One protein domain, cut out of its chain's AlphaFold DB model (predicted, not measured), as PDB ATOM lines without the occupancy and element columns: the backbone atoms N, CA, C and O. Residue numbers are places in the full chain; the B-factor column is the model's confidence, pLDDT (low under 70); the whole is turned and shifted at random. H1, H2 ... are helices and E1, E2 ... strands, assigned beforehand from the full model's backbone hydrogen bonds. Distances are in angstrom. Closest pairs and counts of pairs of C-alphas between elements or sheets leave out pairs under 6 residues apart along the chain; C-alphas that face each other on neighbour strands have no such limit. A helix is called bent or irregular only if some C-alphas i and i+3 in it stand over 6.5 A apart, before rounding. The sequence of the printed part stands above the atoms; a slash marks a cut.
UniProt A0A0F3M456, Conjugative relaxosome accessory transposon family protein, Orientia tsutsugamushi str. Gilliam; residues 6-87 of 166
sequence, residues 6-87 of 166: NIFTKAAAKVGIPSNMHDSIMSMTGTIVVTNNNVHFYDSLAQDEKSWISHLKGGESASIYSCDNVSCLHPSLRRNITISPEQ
ATOM      1  N   ASN A   6     -14.387  33.268 -46.706       92.94
ATOM      2  CA  ASN A   6     -15.803  33.546 -46.894       92.94
ATOM      3  C   ASN A   6     -16.116  34.924 -46.281       92.94
ATOM      4  O   ASN A   6     -15.882  35.133 -45.084       92.94
ATOM      5  N   ILE A   7     -16.623  35.866 -47.093       90.38
ATOM      6  CA  ILE A   7     -16.919  37.249 -46.667       90.38
ATOM      7  C   ILE A   7     -17.839  37.262 -45.450       90.38
ATOM      8  O   ILE A   7     -17.540  37.946 -44.470       90.38
ATOM      9  N   PHE A   8     -18.913  36.471 -45.483       90.56
ATOM     10  CA  PHE A   8     -19.857  36.384 -44.376       90.56
ATOM     11  C   PHE A   8     -19.162  35.967 -43.078       90.56
ATOM     12  O   PHE A   8     -19.295  36.658 -42.075       90.56
ATOM     13  N   THR A   9     -18.370  34.889 -43.083       90.38
ATOM     14  CA  THR A   9     -17.710  34.408 -41.850       90.38
ATOM     15  C   THR A   9     -16.707  35.413 -41.281       90.38
ATOM     16  O   THR A   9     -16.612  35.558 -40.063       90.38
ATOM     17  N   LYS A  10     -16.001  36.161 -42.143       87.94
ATOM     18  CA  LYS A  10     -15.097  37.239 -41.718       87.94
ATOM     19  C   LYS A  10     -15.854  38.373 -41.037       87.94
ATOM     20  O   LYS A  10     -15.468  38.782 -39.942       87.94
ATOM     21  N   ALA A  11     -16.928  38.853 -41.660       84.56
ATOM     22  CA  ALA A  11     -17.766  39.902 -41.089       84.56
ATOM     23  C   ALA A  11     -18.424  39.428 -39.783       84.56
ATOM     24  O   ALA A  11     -18.338  40.103 -38.762       84.56
ATOM     25  N   ALA A  12     -18.976  38.213 -39.781       85.44
ATOM     26  CA  ALA A  12     -19.629  37.599 -38.632       85.44
ATOM     27  C   ALA A  12     -18.694  37.458 -37.423       85.44
ATOM     28  O   ALA A  12     -19.093  37.755 -36.300       85.44
ATOM     29  N   ALA A  13     -17.442  37.047 -37.644       84.12
ATOM     30  CA  ALA A  13     -16.442  36.973 -36.584       84.12
ATOM     31  C   ALA A  13     -16.097  38.358 -36.019       84.12
ATOM     32  O   ALA A  13     -15.941  38.505 -34.808       84.12
ATOM     33  N   LYS A  14     -16.002  39.374 -36.883       79.38
ATOM     34  CA  LYS A  14     -15.642  40.741 -36.491       79.38
ATOM     35  C   LYS A  14     -16.735  41.431 -35.675       79.38
ATOM     36  O   LYS A  14     -16.416  42.092 -34.692       79.38
ATOM     37  N   VAL A  15     -18.000  41.237 -36.045       76.75
ATOM     38  CA  VAL A  15     -19.160  41.816 -35.340       76.75
ATOM     39  C   VAL A  15     -19.697  40.914 -34.221       76.75
ATOM     40  O   VAL A  15     -20.658  41.252 -33.537       76.75
ATOM     41  N   GLY A  16     -19.056  39.764 -33.985       78.38
ATOM     42  CA  GLY A  16     -19.356  38.895 -32.848       78.38
ATOM     43  C   GLY A  16     -20.630  38.059 -32.991       78.38
ATOM     44  O   GLY A  16     -21.186  37.635 -31.978       78.38
ATOM     45  N   ILE A  17     -21.082  37.780 -34.218       81.12
ATOM     46  CA  ILE A  17     -22.260  36.940 -34.468       81.12
ATOM     47  C   ILE A  17     -22.000  35.521 -33.939       81.12
ATOM     48  O   ILE A  17     -21.016  34.890 -34.347       81.12
ATOM     49  N   PRO A  18     -22.894  34.957 -33.107       82.38
ATOM     50  CA  PRO A  18     -22.791  33.576 -32.649       82.38
ATOM     51  C   PRO A  18     -22.741  32.569 -33.806       82.38
ATOM     52  O   PRO A  18     -23.552  32.632 -34.730       82.38
ATOM     53  N   SER A  19     -21.843  31.582 -33.736       84.94
ATOM     54  CA  SER A  19     -21.661  30.573 -34.798       84.94
ATOM     55  C   SER A  19     -22.935  29.792 -35.124       84.94
ATOM     56  O   SER A  19     -23.196  29.473 -36.280       84.94
ATOM     57  N   ASN A  20     -23.797  29.548 -34.135       83.94
ATOM     58  CA  ASN A  20     -25.072  28.861 -34.346       83.94
ATOM     59  C   ASN A  20     -26.080  29.674 -35.184       83.94
ATOM     60  O   ASN A  20     -27.078  29.115 -35.644       83.94
ATOM     61  N   MET A  21     -25.840  30.970 -35.393       86.25
ATOM     62  CA  MET A  21     -26.645  31.853 -36.242       86.25
ATOM     63  C   MET A  21     -26.093  31.997 -37.666       86.25
ATOM     64  O   MET A  21     -26.810  32.495 -38.533       86.25
ATOM     65  N   HIS A  22     -24.862  31.542 -37.921       89.06
ATOM     66  CA  HIS A  22     -24.149  31.768 -39.183       89.06
ATOM     67  C   HIS A  22     -24.900  31.208 -40.387       89.06
ATOM     68  O   HIS A  22     -25.242  31.974 -41.280       89.06
ATOM     69  N   ASP A  23     -25.250  29.921 -40.368       89.06
ATOM     70  CA  ASP A  23     -25.997  29.270 -41.454       89.06
ATOM     71  C   ASP A  23     -27.305  30.004 -41.783       89.06
ATOM     72  O   ASP A  23     -27.651  30.192 -42.949       89.06
ATOM     73  N   SER A  24     -28.030  30.449 -40.751       86.56
ATOM     74  CA  SER A  24     -29.310  31.139 -40.909       86.56
ATOM     75  C   SER A  24     -29.122  32.486 -41.603       86.56
ATOM     76  O   SER A  24     -29.779  32.737 -42.610       86.56
ATOM     77  N   ILE A  25     -28.206  33.323 -41.111       87.94
ATOM     78  CA  ILE A  25     -27.983  34.658 -41.677       87.94
ATOM     79  C   ILE A  25     -27.362  34.538 -43.068       87.94
ATOM     80  O   ILE A  25     -27.881  35.138 -44.001       87.94
ATOM     81  N   MET A  26     -26.341  33.695 -43.243       91.25
ATOM     82  CA  MET A  26     -25.697  33.472 -44.539       91.25
ATOM     83  C   MET A  26     -26.691  32.976 -45.597       91.25
ATOM     84  O   MET A  26     -26.606  33.373 -46.754       91.25
ATOM     85  N   SER A  27     -27.664  32.141 -45.220       90.69
ATOM     86  CA  SER A  27     -28.731  31.714 -46.139       90.69
ATOM     87  C   SER A  27     -29.671  32.854 -46.520       90.69
ATOM     88  O   SER A  27     -30.154  32.896 -47.647       90.69
ATOM     89  N   MET A  28     -29.920  33.794 -45.608       87.50
ATOM     90  CA  MET A  28     -30.771  34.959 -45.859       87.50
ATOM     91  C   MET A  28     -30.050  36.057 -46.650       87.50
ATOM     92  O   MET A  28     -30.696  36.786 -47.399       87.50
ATOM     93  N   THR A  29     -28.728  36.179 -46.522       86.44
ATOM     94  CA  THR A  29     -27.933  37.223 -47.192       86.44
ATOM     95  C   THR A  29     -27.261  36.776 -48.468       86.44
ATOM     96  O   THR A  29     -26.983  37.604 -49.332       86.44
ATOM     97  N   GLY A  30     -26.953  35.488 -48.569       89.94
ATOM     98  CA  GLY A  30     -25.897  35.019 -49.449       89.94
ATOM     99  C   GLY A  30     -24.502  35.347 -48.905       89.94
ATOM    100  O   GLY A  30     -24.335  35.942 -47.835       89.94
ATOM    101  N   THR A  31     -23.479  34.936 -49.645       92.62
ATOM    102  CA  THR A  31     -22.078  35.262 -49.366       92.62
ATOM    103  C   THR A  31     -21.229  35.175 -50.633       92.62
ATOM    104  O   THR A  31     -21.641  34.629 -51.658       92.62
ATOM    105  N   ILE A  32     -20.006  35.687 -50.548       92.00
ATOM    106  CA  ILE A  32     -18.959  35.478 -51.542       92.00
ATOM    107  C   ILE A  32     -17.830  34.712 -50.868       92.00
ATOM    108  O   ILE A  32     -17.372  35.071 -49.779       92.00
ATOM    109  N   VAL A  33     -17.368  33.665 -51.539       93.38
ATOM    110  CA  VAL A  33     -16.226  32.866 -51.111       93.38
ATOM    111  C   VAL A  33     -15.099  33.032 -52.116       93.38
ATOM    112  O   VAL A  33     -15.297  32.854 -53.315       93.38
ATOM    113  N   VAL A  34     -13.910  33.362 -51.624       92.12
ATOM    114  CA  VAL A  34     -12.680  33.419 -52.409       92.12
ATOM    115  C   VAL A  34     -11.823  32.218 -52.034       92.12
ATOM    116  O   VAL A  34     -11.406  32.112 -50.882       92.12
ATOM    117  N   THR A  35     -11.574  31.315 -52.984       93.19
ATOM    118  CA  THR A  35     -10.716  30.133 -52.796       93.19
ATOM    119  C   THR A  35      -9.781  29.944 -53.982       93.19
ATOM    120  O   THR A  35     -10.205  29.988 -55.138       93.19
ATOM    121  N   ASN A  36      -8.488  29.725 -53.733       90.06
ATOM    122  CA  ASN A  36      -7.475  29.527 -54.782       90.06
ATOM    123  C   ASN A  36      -7.521  30.614 -55.877       90.06
ATOM    124  O   ASN A  36      -7.474  30.304 -57.068       90.06
ATOM    125  N   ASN A  37      -7.674  31.883 -55.483       86.62
ATOM    126  CA  ASN A  37      -7.872  33.037 -56.374       86.62
ATOM    127  C   ASN A  37      -9.149  33.006 -57.250       86.62
ATOM    128  O   ASN A  37      -9.301  33.865 -58.119       86.62
ATOM    129  N   ASN A  38     -10.076  32.074 -57.024       90.44
ATOM    130  CA  ASN A  38     -11.389  32.046 -57.669       90.44
ATOM    131  C   ASN A  38     -12.449  32.658 -56.758       90.44
ATOM    132  O   ASN A  38     -12.369  32.549 -55.537       90.44
ATOM    133  N   VAL A  39     -13.452  33.289 -57.367       91.75
ATOM    134  CA  VAL A  39     -14.574  33.912 -56.662       91.75
ATOM    135  C   VAL A  39     -15.832  33.086 -56.906       91.75
ATOM    136  O   VAL A  39     -16.226  32.866 -58.051       91.75
ATOM    137  N   HIS A  40     -16.468  32.649 -55.825       93.81
ATOM    138  CA  HIS A  40     -17.705  31.880 -55.817       93.81
ATOM    139  C   HIS A  40     -18.821  32.708 -55.184       93.81
ATOM    140  O   HIS A  40     -18.701  33.162 -54.044       93.81
ATOM    141  N   PHE A  41     -19.913  32.886 -55.923       92.69
ATOM    142  CA  PHE A  41     -21.095  33.604 -55.457       92.69
ATOM    143  C   PHE A  41     -22.133  32.615 -54.931       92.69
ATOM    144  O   PHE A  41     -22.469  31.637 -55.601       92.69
ATOM    145  N   TYR A  42     -22.632  32.888 -53.732       93.69
ATOM    146  CA  TYR A  42     -23.733  32.176 -53.101       93.69
ATOM    147  C   TYR A  42     -24.857  33.181 -52.887       93.69
ATOM    148  O   TYR A  42     -24.771  34.017 -51.991       93.69
ATOM    149  N   ASP A  43     -25.878  33.138 -53.737       91.19
ATOM    150  CA  ASP A  43     -26.996  34.077 -53.669       91.19
ATOM    151  C   ASP A  43     -27.844  33.870 -52.407       91.19
ATOM    152  O   ASP A  43     -27.874  32.786 -51.825       91.19
ATOM    153  N   SER A  44     -28.592  34.899 -52.000       90.50
ATOM    154  CA  SER A  44     -29.606  34.738 -50.955       90.50
ATOM    155  C   SER A  44     -30.606  33.640 -51.334       90.50
ATOM    156  O   SER A  44     -31.117  33.591 -52.459       90.50
ATOM    157  N   LEU A  45     -30.899  32.764 -50.372       89.56
ATOM    158  CA  LEU A  45     -31.916  31.717 -50.469       89.56
ATOM    159  C   LEU A  45     -33.294  32.202 -50.000       89.56
ATOM    160  O   LEU A  45     -34.293  31.529 -50.246       89.56
ATOM    161  N   ALA A  46     -33.357  33.369 -49.356       86.62
ATOM    162  CA  ALA A  46     -34.588  34.002 -48.899       86.62
ATOM    163  C   ALA A  46     -35.083  35.026 -49.936       86.62
ATOM    164  O   ALA A  46     -35.105  36.230 -49.690       86.62
ATOM    165  N   GLN A  47     -35.420  34.533 -51.133       82.00
ATOM    166  CA  GLN A  47     -35.742  35.363 -52.306       82.00
ATOM    167  C   GLN A  47     -37.185  35.883 -52.332       82.00
ATOM    168  O   GLN A  47     -37.514  36.758 -53.130       82.00
ATOM    169  N   ASP A  48     -38.049  35.346 -51.474       84.56
ATOM    170  CA  ASP A  48     -39.452  35.731 -51.365       84.56
ATOM    171  C   ASP A  48     -39.891  35.823 -49.895       84.56
ATOM    172  O   ASP A  48     -39.206  35.368 -48.976       84.56
ATOM    173  N   GLU A  49     -41.058  36.419 -49.660       83.06
ATOM    174  CA  GLU A  49     -41.601  36.606 -48.311       83.06
ATOM    175  C   GLU A  49     -41.755  35.275 -47.555       83.06
ATOM    176  O   GLU A  49     -41.468  35.196 -46.360       83.06
ATOM    177  N   LYS A  50     -42.150  34.199 -48.244       86.19
ATOM    178  CA  LYS A  50     -42.384  32.892 -47.621       86.19
ATOM    179  C   LYS A  50     -41.079  32.268 -47.125       86.19
ATOM    180  O   LYS A  50     -41.019  31.775 -45.996       86.19
ATOM    181  N   SER A  51     -40.047  32.271 -47.957       82.75
ATOM    182  CA  SER A  51     -38.711  31.780 -47.616       82.75
ATOM    183  C   SER A  51     -38.100  32.630 -46.504       82.75
ATOM    184  O   SER A  51     -37.609  32.068 -45.523       82.75
ATOM    185  N   TRP A  52     -38.248  33.956 -46.560       84.62
ATOM    186  CA  TRP A  52     -37.829  34.861 -45.486       84.62
ATOM    187  C   TRP A  52     -38.491  34.533 -44.144       84.62
ATOM    188  O   TRP A  52     -37.802  34.332 -43.140       84.62
ATOM    189  N   ILE A  53     -39.821  34.398 -44.125       86.19
ATOM    190  CA  ILE A  53     -40.580  34.019 -42.924       86.19
ATOM    191  C   ILE A  53     -40.138  32.645 -42.412       86.19
ATOM    192  O   ILE A  53     -39.991  32.468 -41.204       86.19
ATOM    193  N   SER A  54     -39.868  31.693 -43.306       88.56
ATOM    194  CA  SER A  54     -39.439  30.343 -42.921       88.56
ATOM    195  C   SER A  54     -38.078  30.346 -42.221       88.56
ATOM    196  O   SER A  54     -37.888  29.613 -41.251       88.56
ATOM    197  N   HIS A  55     -37.142  31.203 -42.643       86.88
ATOM    198  CA  HIS A  55     -35.875  31.395 -41.930       86.88
ATOM    199  C   HIS A  55     -36.054  32.128 -40.596       86.88
ATOM    200  O   HIS A  55     -35.409  31.771 -39.605       86.88
ATOM    201  N   LEU A  56     -36.936  33.128 -40.557       87.75
ATOM    202  CA  LEU A  56     -37.140  33.962 -39.375       87.75
ATOM    203  C   LEU A  56     -37.881  33.223 -38.255       87.75
ATOM    204  O   LEU A  56     -37.426  33.253 -37.115       87.75
ATOM    205  N   LYS A  57     -38.996  32.558 -38.576       89.75
ATOM    206  CA  LYS A  57     -39.940  31.967 -37.605       89.75
ATOM    207  C   LYS A  57     -40.007  30.441 -37.636       89.75
ATOM    208  O   LYS A  57     -40.583  29.835 -36.736       89.75
ATOM    209  N   GLY A  58     -39.420  29.820 -38.653       88.81
ATOM    210  CA  GLY A  58     -39.611  28.404 -38.943       88.81
ATOM    211  C   GLY A  58     -40.721  28.199 -39.970       88.81
ATOM    212  O   GLY A  58     -41.552  29.075 -40.211       88.81
ATOM    213  N   GLY A  59     -40.705  27.041 -40.615       88.69
ATOM    214  CA  GLY A  59     -41.603  26.735 -41.720       88.69
ATOM    215  C   GLY A  59     -41.070  25.638 -42.630       88.69
ATOM    216  O   GLY A  59     -39.948  25.152 -42.478       88.69
ATOM    217  N   GLU A  60     -41.909  25.240 -43.578       87.88
ATOM    218  CA  GLU A  60     -41.590  24.242 -44.597       87.88
ATOM    219  C   GLU A  60     -41.037  24.885 -45.874       87.88
ATOM    220  O   GLU A  60     -41.219  26.076 -46.127       87.88
ATOM    221  N   SER A  61     -40.423  24.062 -46.727       81.88
ATOM    222  CA  SER A  61     -39.925  24.465 -48.051       81.88
ATOM    223  C   SER A  61     -38.811  25.521 -48.019       81.88
ATOM    224  O   SER A  61     -38.610  26.227 -49.007       81.88
ATOM    225  N   ALA A  62     -38.053  25.612 -46.926       84.00
ATOM    226  CA  ALA A  62     -36.884  26.481 -46.864       84.00
ATOM    227  C   ALA A  62     -35.679  25.846 -47.581       84.00
ATOM    228  O   ALA A  62     -35.611  24.627 -47.786       84.00
ATOM    229  N   SER A  63     -34.712  26.681 -47.954       90.12
ATOM    230  CA  SER A  63     -33.398  26.243 -48.429       90.12
ATOM    231  C   SER A  63     -32.327  26.861 -47.546       90.12
ATOM    232  O   SER A  63     -32.415  28.035 -47.224       90.12
ATOM    233  N   ILE A  64     -31.322  26.090 -47.148       90.69
ATOM    234  CA  ILE A  64     -30.266  26.565 -46.251       90.69
ATOM    235  C   ILE A  64     -28.894  26.205 -46.811       90.69
ATOM    236  O   ILE A  64     -28.701  25.122 -47.373       90.69
ATOM    237  N   TYR A  65     -27.943  27.109 -46.630       92.88
ATOM    238  CA  TYR A  65     -26.528  26.801 -46.698       92.88
ATOM    239  C   TYR A  65     -26.066  26.249 -45.352       92.88
ATOM    240  O   TYR A  65     -26.291  26.864 -44.313       92.88
ATOM    241  N   SER A  66     -25.406  25.097 -45.378       90.38
ATOM    242  CA  SER A  66     -24.798  24.488 -44.196       90.38
ATOM    243  C   SER A  66     -23.286  24.448 -44.340       90.38
ATOM    244  O   SER A  66     -22.763  23.952 -45.348       90.38
ATOM    245  N   CYS A  67     -22.607  24.952 -43.316       89.25
ATOM    246  CA  CYS A  67     -21.158  24.956 -43.208       89.25
ATOM    247  C   CYS A  67     -20.650  23.678 -42.526       89.25
ATOM    248  O   CYS A  67     -21.210  23.214 -41.536       89.25
ATOM    249  N   ASP A  68     -19.565  23.114 -43.048       80.50
ATOM    250  CA  ASP A  68     -18.845  21.977 -42.466       80.50
ATOM    251  C   ASP A  68     -17.867  22.407 -41.359       80.50
ATOM    252  O   ASP A  68     -17.570  21.641 -40.443       80.50
ATOM    253  N   ASN A  69     -17.367  23.643 -41.437       86.00
ATOM    254  CA  ASN A  69     -16.413  24.227 -40.501       86.00
ATOM    255  C   ASN A  69     -16.633  25.743 -40.328       86.00
ATOM    256  O   ASN A  69     -17.418  26.361 -41.046       86.00
ATOM    257  N   VAL A  70     -15.907  26.347 -39.379       82.62
ATOM    258  CA  VAL A  70     -16.036  27.773 -39.010       82.62
ATOM    259  C   VAL A  70     -15.704  28.721 -40.167       82.62
ATOM    260  O   VAL A  70     -16.328  29.771 -40.292       82.62
ATOM    261  N   SER A  71     -14.749  28.362 -41.027       86.69
ATOM    262  CA  SER A  71     -14.348  29.185 -42.177       86.69
ATOM    263  C   SER A  71     -15.344  29.111 -43.336       86.69
ATOM    264  O   SER A  71     -15.326  29.975 -44.209       86.69
ATOM    265  N   CYS A  72     -16.184  28.071 -43.367       92.81
ATOM    266  CA  CYS A  72     -17.247  27.842 -44.342       92.81
ATOM    267  C   CYS A  72     -16.846  28.146 -45.797       92.81
ATOM    268  O   CYS A  72     -17.517  28.892 -46.510       92.81
ATOM    269  N   LEU A  73     -15.718  27.583 -46.236       93.12
ATOM    270  CA  LEU A  73     -15.192  27.800 -47.590       93.12
ATOM    271  C   LEU A  73     -15.936  26.986 -48.660       93.12
ATOM    272  O   LEU A  73     -15.835  27.290 -49.842       93.12
ATOM    273  N   HIS A  74     -16.701  25.965 -48.268       92.12
ATOM    274  CA  HIS A  74     -17.501  25.167 -49.197       92.12
ATOM    275  C   HIS A  74     -18.923  24.951 -48.652       92.12
ATOM    276  O   HIS A  74     -19.265  23.835 -48.255       92.12
ATOM    277  N   PRO A  75     -19.769  26.004 -48.606       92.94
ATOM    278  CA  PRO A  75     -21.151  25.876 -48.158       92.94
ATOM    279  C   PRO A  75     -21.918  24.825 -48.971       92.94
ATOM    280  O   PRO A  75     -21.924  24.850 -50.205       92.94
ATOM    281  N   SER A  76     -22.608  23.923 -48.277       92.94
ATOM    282  CA  SER A  76     -23.467  22.911 -48.896       92.94
ATOM    283  C   SER A  76     -24.919  23.390 -48.946       92.94
ATOM    284  O   SER A  76     -25.454  23.871 -47.951       92.94
ATOM    285  N   LEU A  77     -25.575  23.275 -50.105       93.06
ATOM    286  CA  LEU A  77     -26.969  23.691 -50.269       93.06
ATOM    287  C   LEU A  77     -27.926  22.536 -49.965       93.06
ATOM    288  O   LEU A  77     -27.915  21.510 -50.649       93.06
ATOM    289  N   ARG A  78     -28.821  22.736 -48.999       91.06
ATOM    290  CA  ARG A  78     -29.927  21.823 -48.691       91.06
ATOM    291  C   ARG A  78     -31.247  22.492 -49.047       91.06
ATOM    292  O   ARG A  78     -31.527  23.591 -48.583       91.06
ATOM    293  N   ARG A  79     -32.061  21.825 -49.866       91.00
ATOM    294  CA  ARG A  79     -33.354  22.333 -50.354       91.00
ATOM    295  C   ARG A  79     -34.514  21.577 -49.718       91.00
ATOM    296  O   ARG A  79     -34.340  20.432 -49.305       91.00
ATOM    297  N   ASN A  80     -35.692  22.197 -49.723       87.50
ATOM    298  CA  ASN A  80     -36.947  21.614 -49.239       87.50
ATOM    299  C   ASN A  80     -36.841  21.092 -47.802       87.50
ATOM    300  O   ASN A  80     -37.324  20.006 -47.485       87.50
ATOM    301  N   ILE A  81     -36.174  21.859 -46.945       89.50
ATOM    302  CA  ILE A  81     -36.066  21.534 -45.529       89.50
ATOM    303  C   ILE A  81     -37.225  22.151 -44.746       89.50
ATOM    304  O   ILE A  81     -37.811  23.158 -45.149       89.50
ATOM    305  N   THR A  82     -37.505  21.557 -43.592       91.38
ATOM    306  CA  THR A  82     -38.359  22.154 -42.568       91.38
ATOM    307  C   THR A  82     -37.467  22.742 -41.484       91.38
ATOM    308  O   THR A  82     -36.647  22.034 -40.897       91.38
ATOM    309  N   ILE A  83     -37.618  24.037 -41.225       90.19
ATOM    310  CA  ILE A  83     -36.967  24.732 -40.113       90.19
ATOM    311  C   ILE A  83     -37.955  24.709 -38.949       90.19
ATOM    312  O   ILE A  83     -39.037  25.287 -39.050       90.19
ATOM    313  N   SER A  84     -37.612  24.022 -37.857       91.88
ATOM    314  CA  SER A  84     -38.458  24.048 -36.659       91.88
ATOM    315  C   SER A  84     -38.453  25.449 -36.030       91.88
ATOM    316  O   SER A  84     -37.483  26.190 -36.219       91.88
ATOM    317  N   PRO A  85     -39.482  25.825 -35.251       89.88
ATOM    318  CA  PRO A  85     -39.506  27.111 -34.558       89.88
ATOM    319  C   PRO A  85     -38.252  27.365 -33.713       89.88
ATOM    320  O   PRO A  85     -37.751  28.481 -33.689       89.88
ATOM    321  N   GLU A  86     -37.679  26.336 -33.087       90.19
ATOM    322  CA  GLU A  86     -36.461  26.431 -32.269       90.19
ATOM    323  C   GLU A  86     -35.201  26.636 -33.117       90.19
ATOM    324  O   GLU A  86     -34.268  27.311 -32.688       90.19
ATOM    325  N   GLN A  87     -35.168  26.057 -34.322       88.94
ATOM    326  CA  GLN A  87     -34.058  26.200 -35.271       88.94
ATOM    327  C   GLN A  87     -34.171  27.459 -36.138       88.94
ATOM    328  O   GLN A  87     -33.215  27.812 -36.836       88.94
TER     329      GLN A  87
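This is residues 6 to 87 of the 166 residues of the protein "Conjugative relaxosome accessory transposon family protein" of Orientia tsutsugamushi str. Gilliam (UniProt A0A0F3M456). A bent two-strand hairpin, E3 and E4, covers one side of H2 and H3, with E3 nearer to the helices. The three helices make a loose, bent row, H1, H2, H3, with H2 in the middle and running against its two neighbours, while a second hairpin, E1 and E2, lies by the first residues of H1. Look for 82 printed residues, with three named helices and four named strands in the order H1 H2 E1 E2 H3 E3 E4; the class is mixed, helices and strands. The two sheets, E1 - E2 and E3 - E4, are each antiparallel. The whole is compact, with a radius of gyration of the C-alphas of 12.5 A and spans of 36 by 24 by 20 A.

Start at E3, residues 59 to 66, and E4, residues 76 to 83, an antiparallel hairpin at 154 degrees. You will find N 64 and O 78 within hydrogen-bond range at 2.9 A, as are N 83 and O 59 at 2.9 A. E3 bends by 68 degrees at residue 62, and E4 by 89 degrees at residue 80. Move to H3, residues 49 to 57: its closest C-alpha pair with E3 is Ser 51 and Ala 62, 5.7 A. H2, residues 19 to 29, comes closest to E3 at the C-alphas of Ser 27 and Ile 64, 5.4 A. H2 and H3 only just touch, with 3 pairs of C-alphas within 8 A, the closest those of Ser 24 and His 55 at 6.6 A; they run opposite ways at a shallow tilt of 11 degrees. H1, residues 7 to 14, forms a helical hairpin with H2: they only just touch, with 3 such pairs, the closest Phe 8 and Met 26 at 6.5 A, at a steep tilt of 41 degrees. From H1, look to E1, residues 31 to 35, where the C-alphas of Ile 7 and Ile 32 are closest, 5.6 A. E1 and E2, residues 38 to 42, form an antiparallel hairpin, with N 33 and O 40 within hydrogen-bond range at 2.9 A. E1 and E2 are each apart from E3 and E4. Every O i to N i+4 pair is within hydrogen-bond range in H1 and H3, and 5 of 7 in H2.

Find C-alpha 59 at (-41.603, 26.735, -41.720); from there E3 runs 17.1 A to C-alpha 66. E4 runs 16.2 A to C-alpha 83 at (-36.967, 24.732, -40.113). H2 spans 15.4 A and is irregular: C-alphas 20 and 23 are 7.2 A apart. H1, 10.8 A, begins at C-alpha 7, (-16.919, 37.249, -46.667). H3 spans 11.8 A, E1 12.9 A and E2 13.2 A.

The outline is elongated, only just, and the C-alphas farthest apart are those of Asn 37 and Pro 85, 38.9 A. The printed part has no cut and no long link. Its mean pLDDT is 88.3, and no printed residue is under 70.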